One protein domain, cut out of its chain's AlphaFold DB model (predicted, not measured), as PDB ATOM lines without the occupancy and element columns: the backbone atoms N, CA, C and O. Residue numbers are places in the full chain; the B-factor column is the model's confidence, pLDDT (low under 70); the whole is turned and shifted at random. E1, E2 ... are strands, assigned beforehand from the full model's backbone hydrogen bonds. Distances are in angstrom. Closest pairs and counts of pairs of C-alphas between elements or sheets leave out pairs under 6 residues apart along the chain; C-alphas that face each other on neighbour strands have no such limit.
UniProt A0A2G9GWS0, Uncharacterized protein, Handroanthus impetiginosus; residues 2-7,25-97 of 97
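Overview. This is residues 2 to 7 and 25 to 97 of the 97 residues of an uncharacterized protein of Handroanthus impetiginosus (UniProt A0A2G9GWS0). This is a loop-rich body with little regular structure, built round two small antiparallel ribbons, E1 with E4 and the hairpin E2 and E3, set at a slant to each other; residues 90 to 97 stick out as a tail. The printed part has 79 residues, with no named helix and four strands, E1 to E4 in chain order, holding 22 residues: all strand. It is loose, radius of gyration of the C-alphas 15.2 A, spanning 52 by 29 by 23 A.

Along the chain. After residues 25 to 36, find C-alpha 37 at (-5.330, -17.658, -44.094); E1 runs 16.7 A to residue 42. E2 is residues 52 to 56 and E3 residues 62 to 66. E4, residues 75 to 80, runs 15.9 A to C-alpha 80 at (-4.239, -20.156, -47.322).

Arrangement. Look at N 40 and O 77, 2.8 A, within hydrogen-bond range between E1 and E4, antiparallel at 166 degrees. In the hairpin, antiparallel at 164 degrees, N 65 and O 53 are 2.8 A apart. The closest C-alphas of E3 and E4, Phe 65 and Tyr 79, are 7.4 A apart; E2 and E4 are apart.

Size, cuts and confidence. Residues 8 to 24 are not printed; C-alphas 7 and 25 are 11.9 A apart. No link is long. Look for pLDDT under 70 at residues 2 to 6, 29 to 33, 60 and 84 to 97.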
ATOM      1  N   LYS A   2      -7.754 -24.349 -33.477       52.12
ATOM      2  CA  LYS A   2      -9.075 -23.798 -33.152       52.12
ATOM      3  C   LYS A   2      -9.456 -22.822 -34.261       52.12
ATOM      4  O   LYS A   2      -8.669 -21.937 -34.574       52.12
ATOM      5  N   ILE A   3     -10.619 -23.028 -34.868       59.16
ATOM      6  CA  ILE A   3     -11.154 -22.162 -35.922       59.16
ATOM      7  C   ILE A   3     -12.077 -21.146 -35.247       59.16
ATOM      8  O   ILE A   3     -12.937 -21.533 -34.454       59.16
ATOM      9  N   LEU A   4     -11.877 -19.858 -35.528       61.03
ATOM     10  CA  LEU A   4     -12.817 -18.799 -35.167       61.03
ATOM     11  C   LEU A   4     -13.684 -18.512 -36.398       61.03
ATOM     12  O   LEU A   4     -13.150 -18.129 -37.433       61.03
ATOM     13  N   ALA A   5     -14.995 -18.712 -36.277       63.19
ATOM     14  CA  ALA A   5     -15.973 -18.428 -37.325       63.19
ATOM     15  C   ALA A   5     -17.013 -17.437 -36.772       63.19
ATOM     16  O   ALA A   5     -18.076 -17.857 -36.313       63.19
ATOM     17  N   PRO A   6     -16.679 -16.136 -36.704       64.56
ATOM     18  CA  PRO A   6     -17.603 -15.130 -36.208       64.56
ATOM     19  C   PRO A   6     -18.711 -14.905 -37.242       64.56
ATOM     20  O   PRO A   6     -18.444 -14.805 -38.437       64.56
ATOM     21  N   HIS A   7     -19.956 -14.816 -36.784       73.81
ATOM     22  CA  HIS A   7     -21.056 -14.364 -37.626       73.81
ATOM     23  C   HIS A   7     -21.003 -12.833 -37.691       73.81
ATOM     24  O   HIS A   7     -21.158 -12.165 -36.670       73.81
ATOM     25  N   VAL A  25     -14.064  -5.898 -35.081       85.06
ATOM     26  CA  VAL A  25     -13.079  -6.268 -34.063       85.06
ATOM     27  C   VAL A  25     -13.387  -7.687 -33.617       85.06
ATOM     28  O   VAL A  25     -14.485  -7.980 -33.148       85.06
ATOM     29  N   LEU A  26     -12.419  -8.574 -33.806       81.50
ATOM     30  CA  LEU A  26     -12.514  -9.967 -33.405       81.50
ATOM     31  C   LEU A  26     -11.578 -10.196 -32.223       81.50
ATOM     32  O   LEU A  26     -10.381  -9.940 -32.331       81.50
ATOM     33  N   ASP A  27     -12.120 -10.721 -31.128       78.81
ATOM     34  CA  ASP A  27     -11.360 -11.126 -29.950       78.81
ATOM     35  C   ASP A  27     -11.653 -12.591 -29.624       78.81
ATOM     36  O   ASP A  27     -12.799 -13.045 -29.620       78.81
ATOM     37  N   GLY A  28     -10.607 -13.363 -29.331       73.50
ATOM     38  CA  GLY A  28     -10.764 -14.765 -28.978       73.50
ATOM     39  C   GLY A  28      -9.506 -15.374 -28.361       73.50
ATOM     40  O   GLY A  28      -8.390 -14.969 -28.687       73.50
ATOM     41  N   PRO A  29      -9.651 -16.404 -27.507       67.50
ATOM     42  CA  PRO A  29      -8.545 -16.978 -26.733       67.50
ATOM     43  C   PRO A  29      -7.488 -17.722 -27.574       67.50
ATOM     44  O   PRO A  29      -6.531 -18.248 -27.014       67.50
ATOM     45  N   CYS A  30      -7.657 -17.831 -28.897       63.66
ATOM     46  CA  CYS A  30      -6.752 -18.574 -29.785       63.66
ATOM     47  C   CYS A  30      -6.523 -17.878 -31.136       63.66
ATOM     48  O   CYS A  30      -6.321 -18.555 -32.144       63.66
ATOM     49  N   MET A  31      -6.600 -16.547 -31.189       68.38
ATOM     50  CA  MET A  31      -6.254 -15.824 -32.414       68.38
ATOM     51  C   MET A  31      -4.732 -15.810 -32.567       68.38
ATOM     52  O   MET A  31      -4.020 -15.346 -31.678       68.38
ATOM     53  N   ASN A  32      -4.234 -16.369 -33.672       67.06
ATOM     54  CA  ASN A  32      -2.808 -16.322 -33.974       67.06
ATOM     55  C   ASN A  32      -2.365 -14.857 -34.107       67.06
ATOM     56  O   ASN A  32      -3.099 -14.057 -34.688       67.06
ATOM     57  N   PRO A  33      -1.159 -14.504 -33.624       68.56
ATOM     58  CA  PRO A  33      -0.630 -13.153 -33.777       68.56
ATOM     59  C   PRO A  33      -0.454 -12.767 -35.249       68.56
ATOM     60  O   PRO A  33      -0.499 -11.584 -35.556       68.56
ATOM     61  N   ILE A  34      -0.282 -13.762 -36.131       77.88
ATOM     62  CA  ILE A  34      -0.117 -13.608 -37.574       77.88
ATOM     63  C   ILE A  34      -1.265 -14.330 -38.283       77.88
ATOM     64  O   ILE A  34      -1.429 -15.544 -38.140       77.88
ATOM     65  N   ALA A  35      -2.048 -13.587 -39.062       81.12
ATOM     66  CA  ALA A  35      -3.067 -14.137 -39.944       81.12
ATOM     67  C   ALA A  35      -2.441 -14.455 -41.311       81.12
ATOM     68  O   ALA A  35      -1.933 -13.559 -41.972       81.12
ATOM     69  N   CYS A  36      -2.471 -15.720 -41.734       82.75
ATOM     70  CA  CYS A  36      -1.957 -16.162 -43.042       82.75
ATOM     71  C   CYS A  36      -2.996 -16.916 -43.880       82.75
ATOM     72  O   CYS A  36      -2.704 -17.339 -44.993       82.75
ATOM     73  N   TYR A  37      -4.212 -17.081 -43.366       86.69
ATOM     74  CA  TYR A  37      -5.330 -17.658 -44.094       86.69
ATOM     75  C   TYR A  37      -6.614 -16.917 -43.737       86.69
ATOM     76  O   TYR A  37      -6.773 -16.443 -42.611       86.69
ATOM     77  N   LEU A  38      -7.530 -16.854 -44.693       87.94
ATOM     78  CA  LEU A  38      -8.864 -16.297 -44.517       87.94
ATOM     79  C   LEU A  38      -9.821 -17.094 -45.390       87.94
ATOM     80  O   LEU A  38      -9.596 -17.228 -46.591       87.94
ATOM     81  N   PHE A  39     -10.893 -17.587 -44.780       89.88
ATOM     82  CA  PHE A  39     -12.007 -18.205 -45.481       89.88
ATOM     83  C   PHE A  39     -13.280 -17.469 -45.102       89.88
ATOM     84  O   PHE A  39     -13.542 -17.229 -43.924       89.88
ATOM     85  N   LEU A  40     -14.060 -17.129 -46.116       88.56
ATOM     86  CA  LEU A  40     -15.355 -16.498 -45.981       88.56
ATOM     87  C   LEU A  40     -16.429 -17.526 -46.318       88.56
ATOM     88  O   LEU A  40     -16.317 -18.266 -47.298       88.56
ATOM     89  N   TYR A  41     -17.460 -17.559 -45.485       87.50
ATOM     90  CA  TYR A  41     -18.671 -18.325 -45.720       87.50
ATOM     91  C   TYR A  41     -19.808 -17.347 -45.957       87.50
ATOM     92  O   TYR A  41     -20.034 -16.464 -45.129       87.50
ATOM     93  N   ARG A  42     -20.525 -17.509 -47.069       86.50
ATOM     94  CA  ARG A  42     -21.703 -16.697 -47.373       86.50
ATOM     95  C   ARG A  42     -22.955 -17.555 -47.289       86.50
ATOM     96  O   ARG A  42     -23.068 -18.568 -47.980       86.50
ATOM     97  N   SER A  43     -23.911 -17.113 -46.486       82.81
ATOM     98  CA  SER A  43     -25.289 -17.604 -46.482       82.81
ATOM     99  C   SER A  43     -26.208 -16.447 -46.831       82.81
ATOM    100  O   SER A  43     -26.239 -15.470 -46.098       82.81
ATOM    101  N   GLY A  44     -26.949 -16.537 -47.933       78.06
ATOM    102  CA  GLY A  44     -27.845 -15.455 -48.354       78.06
ATOM    103  C   GLY A  44     -28.032 -15.406 -49.866       78.06
ATOM    104  O   GLY A  44     -27.340 -16.099 -50.616       78.06
ATOM    105  N   ASN A  45     -28.975 -14.593 -50.338       76.62
ATOM    106  CA  ASN A  45     -29.302 -14.479 -51.769       76.62
ATOM    107  C   ASN A  45     -28.931 -13.117 -52.380       76.62
ATOM    108  O   ASN A  45     -29.386 -12.776 -53.466       76.62
ATOM    109  N   ASP A  46     -28.117 -12.343 -51.671       77.00
ATOM    110  CA  ASP A  46     -27.673 -10.992 -52.022       77.00
ATOM    111  C   ASP A  46     -26.578 -10.944 -53.101       77.00
ATOM    112  O   ASP A  46     -26.357  -9.901 -53.708       77.00
ATOM    113  N   GLY A  47     -25.895 -12.065 -53.357       79.50
ATOM    114  CA  GLY A  47     -24.795 -12.124 -54.322       79.50
ATOM    115  C   GLY A  47     -23.574 -11.303 -53.899       79.50
ATOM    116  O   GLY A  47     -22.801 -10.879 -54.761       79.50
ATOM    117  N   TRP A  48     -23.401 -11.074 -52.592       84.69
ATOM    118  CA  TRP A  48     -22.324 -10.239 -52.068       84.69
ATOM    119  C   TRP A  48     -20.944 -10.674 -52.588       84.69
ATOM    120  O   TRP A  48     -20.575 -11.855 -52.557       84.69
ATOM    121  N   THR A  49     -20.197  -9.690 -53.092       89.12
ATOM    122  CA  THR A  49     -18.875  -9.853 -53.701       89.12
ATOM    123  C   THR A  49     -17.906  -8.876 -53.038       89.12
ATOM    124  O   THR A  49     -17.983  -7.678 -53.316       89.12
ATOM    125  N   PRO A  50     -17.009  -9.342 -52.155       87.56
ATOM    126  CA  PRO A  50     -15.987  -8.477 -51.582       87.56
ATOM    127  C   PRO A  50     -14.917  -8.133 -52.618       87.56
ATOM    128  O   PRO A  50     -14.448  -9.008 -53.349       87.56
ATOM    129  N   SER A  51     -14.489  -6.870 -52.625       90.75
ATOM    130  CA  SER A  51     -13.272  -6.451 -53.330       90.75
ATOM    131  C   SER A  51     -12.060  -7.009 -52.587       90.75
ATOM    132  O   SER A  51     -11.450  -7.996 -53.007       90.75
ATOM    133  N   ASP A  52     -11.809  -6.459 -51.397       88.75
ATOM    134  CA  ASP A  52     -10.606  -6.702 -50.613       88.75
ATOM    135  C   ASP A  52     -10.968  -6.894 -49.139       88.75
ATOM    136  O   ASP A  52     -11.879  -6.247 -48.617       88.75
ATOM    137  N   VAL A  53     -10.242  -7.779 -48.458       90.94
ATOM    138  CA  VAL A  53     -10.324  -7.946 -47.005       90.94
ATOM    139  C   VAL A  53      -8.942  -7.761 -46.410       90.94
ATOM    140  O   VAL A  53      -8.013  -8.495 -46.743       90.94
ATOM    141  N   PHE A  54      -8.820  -6.811 -45.491       91.44
ATOM    142  CA  PHE A  54      -7.601  -6.568 -44.735       91.44
ATOM    143  C   PHE A  54      -7.781  -6.998 -43.280       91.44
ATOM    144  O   PHE A  54      -8.800  -6.722 -42.644       91.44
ATOM    145  N   ILE A  55      -6.775  -7.688 -42.747       89.44
ATOM    146  CA  ILE A  55      -6.737  -8.111 -41.348       89.44
ATOM    147  C   ILE A  55      -5.613  -7.358 -40.649       89.44
ATOM    148  O   ILE A  55      -4.435  -7.676 -40.825       89.44
ATOM    149  N   SER A  56      -5.996  -6.393 -39.817       88.12
ATOM    150  CA  SER A  56      -5.081  -5.705 -38.910       88.12
ATOM    151  C   SER A  56      -4.815  -6.574 -37.683       88.12
ATOM    152  O   SER A  56      -5.722  -6.923 -36.928       88.12
ATOM    153  N   GLN A  57      -3.556  -6.945 -37.489       82.88
ATOM    154  CA  GLN A  57      -3.106  -7.802 -36.399       82.88
ATOM    155  C   GLN A  57      -2.744  -6.968 -35.170       82.88
ATOM    156  O   GLN A  57      -2.256  -5.842 -35.276       82.88
ATOM    157  N   ARG A  58      -2.891  -7.559 -33.978       74.19
ATOM    158  CA  ARG A  58      -2.586  -6.898 -32.695       74.19
ATOM    159  C   ARG A  58      -1.160  -6.332 -32.622       74.19
ATOM    160  O   ARG A  58      -0.952  -5.313 -31.975       74.19
ATOM    161  N   TYR A  59      -0.192  -6.982 -33.267       75.38
ATOM    162  CA  TYR A  59       1.221  -6.587 -33.242       75.38
ATOM    163  C   TYR A  59       1.639  -5.712 -34.438       75.38
ATOM    164  O   TYR A  59       2.825  -5.599 -34.731       75.38
ATOM    165  N   GLY A  60       0.674  -5.072 -35.111       67.69
ATOM    166  CA  GLY A  60       0.924  -4.002 -36.085       67.69
ATOM    167  C   GLY A  60       1.134  -4.448 -37.534       67.69
ATOM    168  O   GLY A  60       1.377  -3.605 -38.390       67.69
ATOM    169  N   GLY A  61       1.031  -5.746 -37.830       82.56
ATOM    170  CA  GLY A  61       1.007  -6.245 -39.206       82.56
ATOM    171  C   GLY A  61      -0.385  -6.126 -39.827       82.56
ATOM    172  O   GLY A  61      -1.382  -6.365 -39.149       82.56
ATOM    173  N   GLN A  62      -0.455  -5.814 -41.118       87.94
ATOM    174  CA  GLN A  62      -1.667  -5.956 -41.925       87.94
ATOM    175  C   GLN A  62      -1.429  -7.044 -42.969       87.94
ATOM    176  O   GLN A  62      -0.334  -7.146 -43.522       87.94
ATOM    177  N   VAL A  63      -2.441  -7.876 -43.208       88.00
ATOM    178  CA  VAL A  63      -2.426  -8.856 -44.297       88.00
ATOM    179  C   VAL A  63      -3.654  -8.648 -45.159       88.00
ATOM    180  O   VAL A  63      -4.766  -8.551 -44.638       88.00
ATOM    181  N   ASP A  64      -3.421  -8.614 -46.466       90.94
ATOM    182  CA  ASP A  64      -4.430  -8.313 -47.468       90.94
ATOM    183  C   ASP A  64      -4.828  -9.584 -48.223       90.94
ATOM    184  O   ASP A  64      -3.984 -10.374 -48.657       90.94
ATOM    185  N   PHE A  65      -6.134  -9.766 -48.390       90.69
ATOM    186  CA  PHE A  65      -6.741 -10.843 -49.157       90.69
ATOM    187  C   PHE A  65      -7.622 -10.238 -50.248       90.69
ATOM    188  O   PHE A  65      -8.676  -9.668 -49.969       90.69
ATOM    189  N   LEU A  66      -7.192 -10.382 -51.500       91.56
ATOM    190  CA  LEU A  66      -7.921  -9.900 -52.671       91.56
ATOM    191  C   LEU A  66      -8.935 -10.968 -53.084       91.56
ATOM    192  O   LEU A  66      -8.536 -12.051 -53.509       91.56
ATOM    193  N   PHE A  67     -10.233 -10.701 -52.955       90.00
ATOM    194  CA  PHE A  67     -11.262 -11.646 -53.393       90.00
ATOM    195  C   PHE A  67     -11.694 -11.318 -54.818       90.00
ATOM    196  O   PHE A  67     -11.459 -12.138 -55.699       90.00
ATOM    197  N   ASN A  68     -12.281 -10.139 -55.058       89.31
ATOM    198  CA  ASN A  68     -12.792  -9.694 -56.366       89.31
ATOM    199  C   ASN A  68     -13.637 -10.747 -57.121       89.31
ATOM    200  O   ASN A  68     -13.764 -10.710 -58.345       89.31
ATOM    201  N   VAL A  69     -14.219 -11.701 -56.389       89.12
ATOM    202  CA  VAL A  69     -15.020 -12.806 -56.917       89.12
ATOM    203  C   VAL A  69     -16.206 -13.066 -56.004       89.12
ATOM    204  O   VAL A  69     -16.114 -12.938 -54.780       89.12
ATOM    205  N   ALA A  70     -17.332 -13.441 -56.607       85.75
ATOM    206  CA  ALA A  70     -18.535 -13.774 -55.866       85.75
ATOM    207  C   ALA A  70     -18.306 -15.021 -55.003       85.75
ATOM    208  O   ALA A  70     -17.830 -16.053 -55.485       85.75
ATOM    209  N   ILE A  71     -18.692 -14.941 -53.729       87.31
ATOM    210  CA  ILE A  71     -18.571 -16.072 -52.807       87.31
ATOM    211  C   ILE A  71     -19.719 -17.056 -53.071       87.31
ATOM    212  O   ILE A  71     -20.888 -16.636 -53.112       87.31
ATOM    213  N   PRO A  72     -19.435 -18.364 -53.227       88.31
ATOM    214  CA  PRO A  72     -20.472 -19.366 -53.435       88.31
ATOM    215  C   PRO A  72     -21.494 -19.341 -52.296       88.31
ATOM    216  O   PRO A  72     -21.142 -19.204 -51.124       88.31
ATOM    217  N   ASN A  73     -22.775 -19.476 -52.645       86.81
ATOM    218  CA  ASN A  73     -23.823 -19.590 -51.635       86.81
ATOM    219  C   ASN A  73     -23.645 -20.897 -50.858       86.81
ATOM    220  O   ASN A  73     -23.462 -21.950 -51.472       86.81
ATOM    221  N   ASN A  74     -23.741 -20.830 -49.533       85.62
ATOM    222  CA  ASN A  74     -23.575 -21.961 -48.622       85.62
ATOM    223  C   ASN A  74     -22.234 -22.698 -48.800       85.62
ATOM    224  O   ASN A  74     -22.159 -23.920 -48.657       85.62
ATOM    225  N   GLY A  75     -21.172 -21.959 -49.132       84.12
ATOM    226  CA  GLY A  75     -19.836 -22.503 -49.358       84.12
ATOM    227  C   GLY A  75     -18.740 -21.643 -48.741       84.12
ATOM    228  O   GLY A  75     -18.906 -20.442 -48.539       84.12
ATOM    229  N   TRP A  76     -17.604 -22.281 -48.455       87.75
ATOM    230  CA  TRP A  76     -16.380 -21.600 -48.042       87.75
ATOM    231  C   TRP A  76     -15.537 -21.251 -49.265       87.75
ATOM    232  O   TRP A  76     -15.293 -22.105 -50.117       87.75
ATOM    233  N   PHE A  77     -15.044 -20.019 -49.322       89.06
ATOM    234  CA  PHE A  77     -14.069 -19.579 -50.315       89.06
ATOM    235  C   PHE A  77     -13.002 -18.724 -49.635       89.06
ATOM    236  O   PHE A  77     -13.304 -17.974 -48.707       89.06
ATOM    237  N   GLY A  78     -11.744 -18.852 -50.050       91.31
ATOM    238  CA  GLY A  78     -10.662 -18.150 -49.379       91.31
ATOM    239  C   GLY A  78      -9.268 -18.594 -49.779       91.31
ATOM    240  O   GLY A  78      -9.082 -19.391 -50.699       91.31
ATOM    241  N   TYR A  79      -8.297 -18.079 -49.036       89.31
ATOM    242  CA  TYR A  79      -6.876 -18.243 -49.299       89.31
ATOM    243  C   TYR A  79      -6.165 -18.819 -48.080       89.31
ATOM    244  O   TYR A  79      -6.482 -18.485 -46.936       89.31
ATOM    245  N   ASN A  80      -5.158 -19.652 -48.333       87.50
ATOM    246  CA  ASN A  80      -4.239 -20.156 -47.322       87.50
ATOM    247  C   ASN A  80      -2.803 -19.918 -47.794       87.50
ATOM    248  O   ASN A  80      -2.280 -20.667 -48.614       87.50
ATOM    249  N   ASN A  81      -2.188 -18.871 -47.254       85.25
ATOM    250  CA  ASN A  81      -0.852 -18.397 -47.602       85.25
ATOM    251  C   ASN A  81       0.173 -18.722 -46.499       85.25
ATOM    252  O   ASN A  81       1.221 -18.085 -46.409       85.25
ATOM    253  N   CYS A  82      -0.123 -19.671 -45.610       81.06
ATOM    254  CA  CYS A  82       0.775 -20.006 -44.510       81.06
ATOM    255  C   CYS A  82       2.018 -20.755 -45.006       81.06
ATOM    256  O   CYS A  82       1.901 -21.830 -45.599       81.06
ATOM    257  N   PHE A  83       3.209 -20.225 -44.701       71.50
ATOM    258  CA  PHE A  83       4.477 -20.907 -44.951       71.50
ATOM    259  C   PHE A  83       5.461 -20.752 -43.772       71.50
ATOM    260  O   PHE A  83       5.733 -19.621 -43.368       71.50
ATOM    261  N   PRO A  84       6.029 -21.851 -43.236       66.00
ATOM    262  CA  PRO A  84       5.606 -23.236 -43.460       66.00
ATOM    263  C   PRO A  84       4.158 -23.453 -42.966       66.00
ATOM    264  O   PRO A  84       3.655 -22.645 -42.181       66.00
ATOM    265  N   PRO A  85       3.450 -24.499 -43.434       56.53
ATOM    266  CA  PRO A  85       2.099 -24.793 -42.962       56.53
ATOM    267  C   PRO A  85       2.073 -24.860 -41.426       56.53
ATOM    268  O   PRO A  85       3.054 -25.312 -40.824       56.53
ATOM    269  N   PRO A  86       0.982 -24.409 -40.774       56.50
ATOM    270  CA  PRO A  86       0.893 -24.437 -39.321       56.50
ATOM    271  C   PRO A  86       1.163 -25.861 -38.822       56.50
ATOM    272  O   PRO A  86       0.720 -26.818 -39.470       56.50
ATOM    273  N   PRO A  87       1.874 -26.030 -37.689       55.81
ATOM    274  CA  PRO A  87       2.115 -27.356 -37.147       55.81
ATOM    275  C   PRO A  87       0.766 -28.070 -37.002       55.81
ATOM    276  O   PRO A  87      -0.208 -27.444 -36.554       55.81
ATOM    277  N   PRO A  88       0.661 -29.352 -37.408       52.34
ATOM    278  CA  PRO A  88      -0.585 -30.079 -37.259       52.34
ATOM    279  C   PRO A  88      -1.029 -29.992 -35.792       52.34
ATOM    280  O   PRO A  88      -0.171 -29.963 -34.904       52.34
ATOM    281  N   PRO A  89      -2.346 -29.960 -35.512       52.81
ATOM    282  CA  PRO A  89      -2.914 -29.788 -34.169       52.81
ATOM    283  C   PRO A  89      -2.253 -30.624 -33.062       52.81
ATOM    284  O   PRO A  89      -2.312 -30.235 -31.901       52.81
ATOM    285  N   ASN A  90      -1.634 -31.747 -33.441       50.53
ATOM    286  CA  ASN A  90      -1.089 -32.774 -32.564       50.53
ATOM    287  C   ASN A  90       0.451 -32.867 -32.584       50.53
ATOM    288  O   ASN A  90       0.997 -33.787 -31.978       50.53
ATOM    289  N   ALA A  91       1.176 -31.943 -33.229       46.03
ATOM    290  CA  ALA A  91       2.648 -31.953 -33.202       46.03
ATOM    291  C   ALA A  91       3.213 -31.794 -31.775       46.03
ATOM    292  O   ALA A  91       4.257 -32.354 -31.458       46.03
ATOM    293  N   ALA A  92       2.483 -31.113 -30.884       44.62
ATOM    294  CA  ALA A  92       2.840 -31.003 -29.468       44.62
ATOM    295  C   ALA A  92       2.602 -32.300 -28.662       44.62
ATOM    296  O   ALA A  92       3.192 -32.462 -27.598       44.62
ATOM    297  N   SER A  93       1.782 -33.241 -29.152       37.62
ATOM    298  CA  SER A  93       1.512 -34.517 -28.463       37.62
ATOM    299  C   SER A  93       2.407 -35.671 -28.912       37.62
ATOM    300  O   SER A  93       2.404 -36.710 -28.263       37.62
ATOM    301  N   LEU A  94       3.184 -35.512 -29.988       40.47
ATOM    302  CA  LEU A  94       4.118 -36.540 -30.475       40.47
ATOM    303  C   LEU A  94       5.569 -36.317 -30.015       40.47
ATOM    304  O   LEU A  94       6.414 -37.169 -30.256       40.47
ATOM    305  N   ALA A  95       5.856 -35.214 -29.316       42.09
ATOM    306  CA  ALA A  95       7.155 -34.960 -28.684       42.09
ATOM    307  C   ALA A  95       7.249 -35.490 -27.236       42.09
ATOM    308  O   ALA A  95       8.227 -35.229 -26.542       42.09
ATOM    309  N   VAL A  96       6.239 -36.238 -26.774       46.56
ATOM    310  CA  VAL A  96       6.264 -36.951 -25.491       46.56
ATOM    311  C   VAL A  96       5.908 -38.417 -25.733       46.56
ATOM    312  O   VAL A  96       4.784 -38.830 -25.460       46.56
ATOM    313  N   LYS A  97       6.853 -39.187 -26.281       37.31
ATOM    314  CA  LYS A  97       7.262 -40.498 -25.749       37.31
ATOM    315  C   LYS A  97       8.504 -41.025 -26.460       37.31
ATOM    316  O   LYS A  97       8.527 -40.957 -27.705       37.31
TER     317      LYS A  97